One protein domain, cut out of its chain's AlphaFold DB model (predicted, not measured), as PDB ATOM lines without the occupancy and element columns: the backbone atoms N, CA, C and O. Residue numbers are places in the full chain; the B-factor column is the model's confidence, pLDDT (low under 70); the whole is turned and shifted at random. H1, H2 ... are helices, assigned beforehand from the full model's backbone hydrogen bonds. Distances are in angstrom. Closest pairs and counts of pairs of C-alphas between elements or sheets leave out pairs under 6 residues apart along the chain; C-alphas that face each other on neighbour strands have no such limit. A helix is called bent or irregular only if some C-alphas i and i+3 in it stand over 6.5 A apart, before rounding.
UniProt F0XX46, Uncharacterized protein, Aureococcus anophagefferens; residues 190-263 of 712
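AT A GLANCE: This is residues 190 to 263 of the 712 residues of an uncharacterized protein of Aureococcus anophagefferens (UniProt F0XX46). A long helix, H1, is followed by a loop that folds the backbone back into a shorter, bent helix, H2, whose second arm crosses near H1 with few contacts. Residues 190 to 203 of H1 stick out and make much of the length. The printed part has 74 residues, H1 then H2, no named strand: all helix, extended, radius of gyration of the C-alphas 18.1 A, spans 64 by 18 by 17 A.

HOW THE PARTS SIT: Start with H1, residues 190 to 225; a short link of 8 residues leads to H2, residues 234 to 262, assigned as one helix by its hydrogen bonds but bent, C-alphas 246 and 249 being 6.6 A apart. Its arms, H2a, residues 234 to 246, and H2b, residues 249 to 262, stand at a steep tilt of 43 degrees. H1 and H2a are apart. H1 and H2b are close but not clearly touching; their closest C-alphas, Leu 215 and Lys 252, are 7.2 A apart. They run opposite ways at a steep tilt of 46 degrees. In H1 and H2a every O i to N i+4 pair is within hydrogen-bond range, in H2b 9 of 10.

IN THESE COORDINATES: Find C-alpha 190 at (74.376, 22.660, 2.219); H1 runs 51.3 A to C-alpha 225. H2a spans 18.2 A and H2b 19.8 A, ending at C-alpha 262, (56.664, 40.439, -14.489).

THE WHOLE: The farthest C-alphas, Gly 190 and Gln 231, are 63.9 A apart. The printed part has no cut; pLDDT is under 70 at residues 225 to 227 and 262 to 263.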
ATOM      1  N   GLY A 190      75.705  22.775   1.603       82.94
ATOM      2  CA  GLY A 190      74.376  22.660   2.219       82.94
ATOM      3  C   GLY A 190      73.954  23.904   3.012       82.94
ATOM      4  O   GLY A 190      72.806  24.337   2.914       82.94
ATOM      5  N   VAL A 191      74.885  24.531   3.742       77.31
ATOM      6  CA  VAL A 191      74.623  25.780   4.485       77.31
ATOM      7  C   VAL A 191      74.421  26.965   3.539       77.31
ATOM      8  O   VAL A 191      73.529  27.779   3.749       77.31
ATOM      9  N   VAL A 192      75.198  27.063   2.461       77.75
ATOM     10  CA  VAL A 192      75.021  28.130   1.465       77.75
ATOM     11  C   VAL A 192      73.679  27.984   0.745       77.75
ATOM     12  O   VAL A 192      72.998  28.987   0.533       77.75
ATOM     13  N   GLN A 193      73.249  26.760   0.424       81.88
ATOM     14  CA  GLN A 193      71.935  26.515  -0.180       81.88
ATOM     15  C   GLN A 193      70.782  26.812   0.788       81.88
ATOM     16  O   GLN A 193      69.803  27.439   0.382       81.88
ATOM     17  N   SER A 194      70.897  26.452   2.072       78.81
ATOM     18  CA  SER A 194      69.860  26.764   3.065       78.81
ATOM     19  C   SER A 194      69.757  28.267   3.342       78.81
ATOM     20  O   SER A 194      68.649  28.794   3.406       78.81
ATOM     21  N   VAL A 195      70.886  28.984   3.405       78.31
ATOM     22  CA  VAL A 195      70.921  30.449   3.545       78.31
ATOM     23  C   VAL A 195      70.376  31.133   2.293       78.31
ATOM     24  O   VAL A 195      69.610  32.086   2.407       78.31
ATOM     25  N   LYS A 196      70.706  30.639   1.094       79.44
ATOM     26  CA  LYS A 196      70.163  31.166  -0.166       79.44
ATOM     27  C   LYS A 196      68.652  30.955  -0.255       79.44
ATOM     28  O   LYS A 196      67.950  31.867  -0.688       79.44
ATOM     29  N   LYS A 197      68.149  29.796   0.185       86.00
ATOM     30  CA  LYS A 197      66.713  29.500   0.254       86.00
ATOM     31  C   LYS A 197      66.011  30.403   1.270       86.00
ATOM     32  O   LYS A 197      65.101  31.124   0.887       86.00
ATOM     33  N   ALA A 198      66.518  30.493   2.501       78.44
ATOM     34  CA  ALA A 198      65.957  31.357   3.542       78.44
ATOM     35  C   ALA A 198      65.980  32.850   3.163       78.44
ATOM     36  O   ALA A 198      65.024  33.574   3.428       78.44
ATOM     37  N   ALA A 199      67.046  33.320   2.505       75.12
ATOM     38  CA  ALA A 199      67.119  34.688   2.001       75.12
ATOM     39  C   ALA A 199      66.113  34.935   0.865       75.12
ATOM     40  O   ALA A 199      65.486  35.992   0.835       75.12
ATOM     41  N   LYS A 200      65.928  33.968  -0.044       78.88
ATOM     42  CA  LYS A 200      64.931  34.049  -1.120       78.88
ATOM     43  C   LYS A 200      63.508  34.073  -0.557       78.88
ATOM     44  O   LYS A 200      62.719  34.911  -0.981       78.88
ATOM     45  N   ASP A 201      63.219  33.233   0.432       84.94
ATOM     46  CA  ASP A 201      61.909  33.157   1.080       84.94
ATOM     47  C   ASP A 201      61.605  34.439   1.880       84.94
ATOM     48  O   ASP A 201      60.523  35.003   1.743       84.94
ATOM     49  N   ALA A 202      62.581  34.995   2.608       76.69
ATOM     50  CA  ALA A 202      62.410  36.250   3.349       76.69
ATOM     51  C   ALA A 202      62.253  37.485   2.440       76.69
ATOM     52  O   ALA A 202      61.524  38.424   2.777       76.69
ATOM     53  N   VAL A 203      62.939  37.513   1.290       76.06
ATOM     54  CA  VAL A 203      62.753  38.563   0.274       76.06
ATOM     55  C   VAL A 203      61.378  38.433  -0.376       76.06
ATOM     56  O   VAL A 203      60.709  39.449  -0.547       76.06
ATOM     57  N   LYS A 204      60.933  37.205  -0.670       84.88
ATOM     58  CA  LYS A 204      59.603  36.927  -1.216       84.88
ATOM     59  C   LYS A 204      58.500  37.377  -0.256       84.88
ATOM     60  O   LYS A 204      57.644  38.160  -0.651       84.88
ATOM     61  N   GLU A 205      58.580  36.993   1.016       86.50
ATOM     62  CA  GLU A 205      57.577  37.351   2.028       86.50
ATOM     63  C   GLU A 205      57.500  38.873   2.255       86.50
ATOM     64  O   GLU A 205      56.413  39.455   2.281       86.50
ATOM     65  N   ARG A 206      58.647  39.566   2.341       82.69
ATOM     66  CA  ARG A 206      58.663  41.040   2.431       82.69
ATOM     67  C   ARG A 206      58.158  41.713   1.160       82.69
ATOM     68  O   ARG A 206      57.516  42.758   1.255       82.69
ATOM     69  N   GLY A 207      58.458  41.145  -0.006       85.31
ATOM     70  CA  GLY A 207      57.954  41.614  -1.293       85.31
ATOM     71  C   GLY A 207      56.431  41.538  -1.353       85.31
ATOM     72  O   GLY A 207      55.781  42.539  -1.642       85.31
ATOM     73  N   GLU A 208      55.854  40.398  -0.975       86.88
ATOM     74  CA  GLU A 208      54.404  40.173  -0.939       86.88
ATOM     75  C   GLU A 208      53.694  41.106   0.057       86.88
ATOM     76  O   GLU A 208      52.685  41.733  -0.285       86.88
ATOM     77  N   GLN A 209      54.243  41.296   1.263       88.69
ATOM     78  CA  GLN A 209      53.700  42.249   2.247       88.69
ATOM     79  C   GLN A 209      53.764  43.701   1.752       88.69
ATOM     80  O   GLN A 209      52.838  44.494   1.954       88.69
ATOM     81  N   TRP A 210      54.849  44.073   1.075       88.19
ATOM     82  CA  TRP A 210      55.000  45.416   0.533       88.19
ATOM     83  C   TRP A 210      54.070  45.668  -0.662       88.19
ATOM     84  O   TRP A 210      53.420  46.716  -0.719       88.19
ATOM     85  N   ILE A 211      53.941  44.701  -1.580       85.69
ATOM     86  CA  ILE A 211      53.045  44.774  -2.745       85.69
ATOM     87  C   ILE A 211      51.585  44.832  -2.300       85.69
ATOM     88  O   ILE A 211      50.845  45.688  -2.785       85.69
ATOM     89  N   SER A 212      51.167  43.987  -1.355       87.38
ATOM     90  CA  SER A 212      49.802  44.021  -0.813       87.38
ATOM     91  C   SER A 212      49.491  45.369  -0.157       87.38
ATOM     92  O   SER A 212      48.473  45.977  -0.482       87.38
ATOM     93  N   THR A 213      50.412  45.923   0.639       88.62
ATOM     94  CA  THR A 213      50.265  47.264   1.236       88.62
ATOM     95  C   THR A 213      50.189  48.369   0.175       88.62
ATOM     96  O   THR A 213      49.419  49.325   0.305       88.62
ATOM     97  N   LEU A 214      50.980  48.272  -0.898       85.94
ATOM     98  CA  LEU A 214      50.923  49.210  -2.019       85.94
ATOM     99  C   LEU A 214      49.606  49.117  -2.782       85.94
ATOM    100  O   LEU A 214      49.025  50.158  -3.093       85.94
ATOM    101  N   LEU A 215      49.129  47.905  -3.068       87.56
ATOM    102  CA  LEU A 215      47.841  47.673  -3.712       87.56
ATOM    103  C   LEU A 215      46.710  48.187  -2.828       87.56
ATOM    104  O   LEU A 215      45.842  48.897  -3.323       87.56
ATOM    105  N   ASP A 216      46.745  47.929  -1.524       89.31
ATOM    106  CA  ASP A 216      45.777  48.462  -0.568       89.31
ATOM    107  C   ASP A 216      45.776  49.982  -0.563       89.31
ATOM    108  O   ASP A 216      44.719  50.593  -0.695       89.31
ATOM    109  N   ASN A 217      46.942  50.619  -0.474       89.25
ATOM    110  CA  ASN A 217      47.043  52.073  -0.521       89.25
ATOM    111  C   ASN A 217      46.567  52.631  -1.863       89.25
ATOM    112  O   ASN A 217      45.834  53.619  -1.879       89.25
ATOM    113  N   PHE A 218      46.916  51.988  -2.976       86.38
ATOM    114  CA  PHE A 218      46.473  52.374  -4.309       86.38
ATOM    115  C   PHE A 218      44.955  52.252  -4.447       86.38
ATOM    116  O   PHE A 218      44.302  53.218  -4.830       86.38
ATOM    117  N   PHE A 219      44.365  51.112  -4.091       85.81
ATOM    118  CA  PHE A 219      42.926  50.884  -4.175       85.81
ATOM    119  C   PHE A 219      42.146  51.731  -3.176       85.81
ATOM    120  O   PHE A 219      41.108  52.275  -3.542       85.81
ATOM    121  N   ASN A 220      42.652  51.935  -1.959       85.38
ATOM    122  CA  ASN A 220      42.069  52.865  -0.995       85.38
ATOM    123  C   ASN A 220      42.147  54.303  -1.506       85.38
ATOM    124  O   ASN A 220      41.194  55.067  -1.353       85.38
ATOM    125  N   GLN A 221      43.240  54.676  -2.171       82.75
ATOM    126  CA  GLN A 221      43.358  55.966  -2.832       82.75
ATOM    127  C   GLN A 221      42.385  56.070  -4.013       82.75
ATOM    128  O   GLN A 221      41.717  57.089  -4.129       82.75
ATOM    129  N   GLN A 222      42.215  55.037  -4.843       79.94
ATOM    130  CA  GLN A 222      41.210  55.008  -5.917       79.94
ATOM    131  C   GLN A 222      39.774  55.030  -5.376       79.94
ATOM    132  O   GLN A 222      38.917  55.671  -5.980       79.94
ATOM    133  N   ARG A 223      39.517  54.393  -4.227       81.38
ATOM    134  CA  ARG A 223      38.229  54.390  -3.518       81.38
ATOM    135  C   ARG A 223      37.887  55.780  -2.984       81.38
ATOM    136  O   ARG A 223      36.768  56.248  -3.164       81.38
ATOM    137  N   ARG A 224      38.852  56.456  -2.346       74.31
ATOM    138  CA  ARG A 224      38.674  57.809  -1.782       74.31
ATOM    139  C   ARG A 224      38.646  58.892  -2.850       74.31
ATOM    140  O   ARG A 224      37.901  59.857  -2.724       74.31
ATOM    141  N   ASN A 225      39.469  58.738  -3.881       69.25
ATOM    142  CA  ASN A 225      39.631  59.751  -4.902       69.25
ATOM    143  C   ASN A 225      38.645  59.496  -6.050       69.25
ATOM    144  O   ASN A 225      37.835  60.353  -6.336       69.25
ATOM    145  N   ASN A 226      38.610  58.348  -6.713       62.72
ATOM    146  CA  ASN A 226      38.118  58.316  -8.097       62.72
ATOM    147  C   ASN A 226      36.757  57.661  -8.364       62.72
ATOM    148  O   ASN A 226      36.300  57.736  -9.505       62.72
ATOM    149  N   THR A 227      36.098  57.017  -7.400       64.12
ATOM    150  CA  THR A 227      34.940  56.163  -7.742       64.12
ATOM    151  C   THR A 227      33.580  56.810  -7.525       64.12
ATOM    152  O   THR A 227      32.663  56.569  -8.314       64.12
ATOM    153  N   PHE A 228      33.431  57.660  -6.513       76.94
ATOM    154  CA  PHE A 228      32.109  58.149  -6.132       76.94
ATOM    155  C   PHE A 228      31.970  59.632  -6.416       76.94
ATOM    156  O   PHE A 228      32.534  60.487  -5.741       76.94
ATOM    157  N   ASP A 229      31.166  59.931  -7.430       82.94
ATOM    158  CA  ASP A 229      30.654  61.272  -7.646       82.94
ATOM    159  C   ASP A 229      29.996  61.775  -6.341       82.94
ATOM    160  O   ASP A 229      29.110  61.088  -5.813       82.94
ATOM    161  N   PRO A 230      30.382  62.951  -5.805       83.44
ATOM    162  CA  PRO A 230      29.762  63.520  -4.605       83.44
ATOM    163  C   PRO A 230      28.244  63.642  -4.740       83.44
ATOM    164  O   PRO A 230      27.501  63.562  -3.767       83.44
ATOM    165  N   GLN A 231      27.784  63.798  -5.980       87.81
ATOM    166  CA  GLN A 231      26.393  63.942  -6.352       87.81
ATOM    167  C   GLN A 231      25.694  62.574  -6.550       87.81
ATOM    168  O   GLN A 231      24.485  62.542  -6.760       87.81
ATOM    169  N   MET A 232      26.371  61.429  -6.471       91.00
ATOM    170  CA  MET A 232      25.714  60.116  -6.545       91.00
ATOM    171  C   MET A 232      24.770  59.898  -5.343       91.00
ATOM    172  O   MET A 232      25.194  60.142  -4.214       91.00
ATOM    173  N   PRO A 233      23.513  59.449  -5.544       92.56
ATOM    174  CA  PRO A 233      22.621  59.069  -4.447       92.56
ATOM    175  C   PRO A 233      23.253  58.017  -3.527       92.56
ATOM    176  O   PRO A 233      23.875  57.074  -4.018       92.56
ATOM    177  N   GLU A 234      23.044  58.139  -2.213       91.44
ATOM    178  CA  GLU A 234      23.683  57.266  -1.213       91.44
ATOM    179  C   GLU A 234      23.400  55.777  -1.441       91.44
ATOM    180  O   GLU A 234      24.303  54.959  -1.332       91.44
ATOM    181  N   TRP A 235      22.181  55.411  -1.848       93.81
ATOM    182  CA  TRP A 235      21.832  54.008  -2.100       93.81
ATOM    183  C   TRP A 235      22.616  53.394  -3.275       93.81
ATOM    184  O   TRP A 235      22.938  52.207  -3.256       93.81
ATOM    185  N   ILE A 236      22.964  54.197  -4.287       90.69
ATOM    186  CA  ILE A 236      23.789  53.760  -5.426       90.69
ATOM    187  C   ILE A 236      25.246  53.711  -5.017       90.69
ATOM    188  O   ILE A 236      25.937  52.753  -5.349       90.69
ATOM    189  N   ARG A 237      25.698  54.727  -4.273       89.56
ATOM    190  CA  ARG A 237      27.043  54.761  -3.706       89.56
ATOM    191  C   ARG A 237      27.290  53.510  -2.869       89.56
ATOM    192  O   ARG A 237      28.286  52.839  -3.094       89.56
ATOM    193  N   TRP A 238      26.350  53.153  -1.998       92.12
ATOM    194  CA  TRP A 238      26.398  51.944  -1.182       92.12
ATOM    195  C   TRP A 238      26.448  50.664  -2.030       92.12
ATOM    196  O   TRP A 238      27.313  49.822  -1.814       92.12
ATOM    197  N   ARG A 239      25.603  50.526  -3.063       91.38
ATOM    198  CA  ARG A 239      25.657  49.343  -3.947       91.38
ATOM    199  C   ARG A 239      26.950  49.248  -4.749       91.38
ATOM    200  O   ARG A 239      27.492  48.162  -4.902       91.38
ATOM    201  N   MET A 240      27.450  50.365  -5.268       86.25
ATOM    202  CA  MET A 240      28.729  50.378  -5.974       86.25
ATOM    203  C   MET A 240      29.897  50.095  -5.028       86.25
ATOM    204  O   MET A 240      30.847  49.450  -5.450       86.25
ATOM    205  N   GLN A 241      29.822  50.523  -3.764       88.00
ATOM    206  CA  GLN A 241      30.777  50.119  -2.730       88.00
ATOM    207  C   GLN A 241      30.736  48.608  -2.498       88.00
ATOM    208  O   GLN A 241      31.793  48.002  -2.485       88.00
ATOM    209  N   LEU A 242      29.550  47.996  -2.426       91.12
ATOM    210  CA  LEU A 242      29.411  46.542  -2.291       91.12
ATOM    211  C   LEU A 242      30.045  45.790  -3.474       91.12
ATOM    212  O   LEU A 242      30.818  44.861  -3.286       91.12
ATOM    213  N   VAL A 243      29.758  46.227  -4.705       87.75
ATOM    214  CA  VAL A 243      30.351  45.638  -5.919       87.75
ATOM    215  C   VAL A 243      31.871  45.802  -5.919       87.75
ATOM    216  O   VAL A 243      32.595  44.880  -6.269       87.75
ATOM    217  N   TRP A 244      32.361  46.971  -5.516       87.19
ATOM    218  CA  TRP A 244      33.788  47.262  -5.436       87.19
ATOM    219  C   TRP A 244      34.490  46.412  -4.375       87.19
ATOM    220  O   TRP A 244      35.559  45.872  -4.643       87.19
ATOM    221  N   ASP A 245      33.873  46.256  -3.205       89.50
ATOM    222  CA  ASP A 245      34.393  45.445  -2.107       89.50
ATOM    223  C   ASP A 245      34.394  43.942  -2.468       89.50
ATOM    224  O   ASP A 245      35.285  43.228  -2.018       89.50
ATOM    225  N   ASN A 246      33.501  43.494  -3.366       92.19
ATOM    226  CA  ASN A 246      33.504  42.130  -3.915       92.19
ATOM    227  C   ASN A 246      34.518  41.916  -5.056       92.19
ATOM    228  O   ASN A 246      35.122  40.859  -5.126       92.19
ATOM    229  N   ILE A 247      34.718  42.892  -5.954       89.94
ATOM    230  CA  ILE A 247      35.593  42.737  -7.139       89.94
ATOM    231  C   ILE A 247      37.074  42.959  -6.803       89.94
ATOM    232  O   ILE A 247      37.959  42.380  -7.431       89.94
ATOM    233  N   ILE A 248      37.378  43.843  -5.850       90.00
ATOM    234  CA  ILE A 248      38.767  44.194  -5.534       90.00
ATOM    235  C   ILE A 248      39.636  43.003  -5.112       90.00
ATOM    236  O   ILE A 248      40.785  42.970  -5.558       90.00
ATOM    237  N   PRO A 249      39.175  42.086  -4.241       91.81
ATOM    238  CA  PRO A 249      39.969  40.932  -3.837       91.81
ATOM    239  C   PRO A 249      40.441  40.107  -5.041       91.81
ATOM    240  O   PRO A 249      41.632  39.816  -5.144       91.81
ATOM    241  N   ASP A 250      39.548  39.865  -6.001       92.62
ATOM    242  CA  ASP A 250      39.845  39.090  -7.210       92.62
ATOM    243  C   ASP A 250      40.856  39.813  -8.107       92.62
ATOM    244  O   ASP A 250      41.867  39.244  -8.516       92.62
ATOM    245  N   VAL A 251      40.651  41.116  -8.339       87.44
ATOM    246  CA  VAL A 251      41.584  41.938  -9.131       87.44
ATOM    247  C   VAL A 251      42.961  42.012  -8.464       87.44
ATOM    248  O   VAL A 251      43.979  42.031  -9.153       87.44
ATOM    249  N   LYS A 252      43.028  42.053  -7.127       89.19
ATOM    250  CA  LYS A 252      44.304  42.001  -6.399       89.19
ATOM    251  C   LYS A 252      45.011  40.670  -6.609       89.19
ATOM    252  O   LYS A 252      46.221  40.687  -6.816       89.19
ATOM    253  N   LEU A 253      44.282  39.557  -6.568       89.62
ATOM    254  CA  LEU A 253      44.840  38.223  -6.776       89.62
ATOM    255  C   LEU A 253      45.408  38.087  -8.195       89.62
ATOM    256  O   LEU A 253      46.555  37.680  -8.359       89.62
ATOM    257  N   GLU A 254      44.676  38.555  -9.207       87.69
ATOM    258  CA  GLU A 254      45.139  38.536 -10.598       87.69
ATOM    259  C   GLU A 254      46.344  39.465 -10.828       87.69
ATOM    260  O   GLU A 254      47.321  39.073 -11.467       87.69
ATOM    261  N   ILE A 255      46.349  40.672 -10.247       84.69
ATOM    262  CA  ILE A 255      47.512  41.572 -10.314       84.69
ATOM    263  C   ILE A 255      48.725  40.958  -9.605       84.69
ATOM    264  O   ILE A 255      49.835  41.087 -10.118       84.69
ATOM    265  N   MET A 256      48.547  40.285  -8.463       84.12
ATOM    266  CA  MET A 256      49.647  39.593  -7.784       84.12
ATOM    267  C   MET A 256      50.204  38.448  -8.639       84.12
ATOM    268  O   MET A 256      51.422  38.351  -8.768       84.12
ATOM    269  N   HIS A 257      49.350  37.670  -9.310       84.00
ATOM    270  CA  HIS A 257      49.767  36.649 -10.282       84.00
ATOM    271  C   HIS A 257      50.504  37.234 -11.502       84.00
ATOM    272  O   HIS A 257      51.448  36.635 -12.017       84.00
ATOM    273  N   LEU A 258      50.100  38.412 -11.987       80.81
ATOM    274  CA  LEU A 258      50.797  39.086 -13.085       80.81
ATOM    275  C   LEU A 258      52.140  39.673 -12.634       80.81
ATOM    276  O   LEU A 258      53.117  39.603 -13.377       80.81
ATOM    277  N   LEU A 259      52.218  40.234 -11.425       78.38
ATOM    278  CA  LEU A 259      53.442  40.833 -10.889       78.38
ATOM    279  C   LEU A 259      54.526  39.792 -10.605       78.38
ATOM    280  O   LEU A 259      55.683  40.045 -10.941       78.38
ATOM    281  N   THR A 260      54.167  38.619 -10.081       77.56
ATOM    282  CA  THR A 260      55.118  37.508  -9.896       77.56
ATOM    283  C   THR A 260      55.698  37.017 -11.226       77.56
ATOM    284  O   THR A 260      56.861  36.628 -11.279       77.56
ATOM    285  N   ASN A 261      54.948  37.125 -12.328       75.81
ATOM    286  CA  ASN A 261      55.454  36.844 -13.677       75.81
ATOM    287  C   ASN A 261      56.311  37.986 -14.268       75.81
ATOM    288  O   ASN A 261      57.258  37.740 -15.023       75.81
ATOM    289  N   ILE A 262      55.999  39.243 -13.939       64.44
ATOM    290  CA  ILE A 262      56.664  40.439 -14.489       64.44
ATOM    291  C   ILE A 262      57.998  40.754 -13.789       64.44
ATOM    292  O   ILE A 262      58.846  41.425 -14.387       64.44
ATOM    293  N   GLU A 263      58.248  40.217 -12.589       56.62
ATOM    294  CA  GLU A 263      59.508  40.380 -11.838       56.62
ATOM    295  C   GLU A 263      60.767  39.971 -12.632       56.62
ATOM    296  O   GLU A 263      61.874  40.401 -12.319       56.62
TER     297      GLU A 263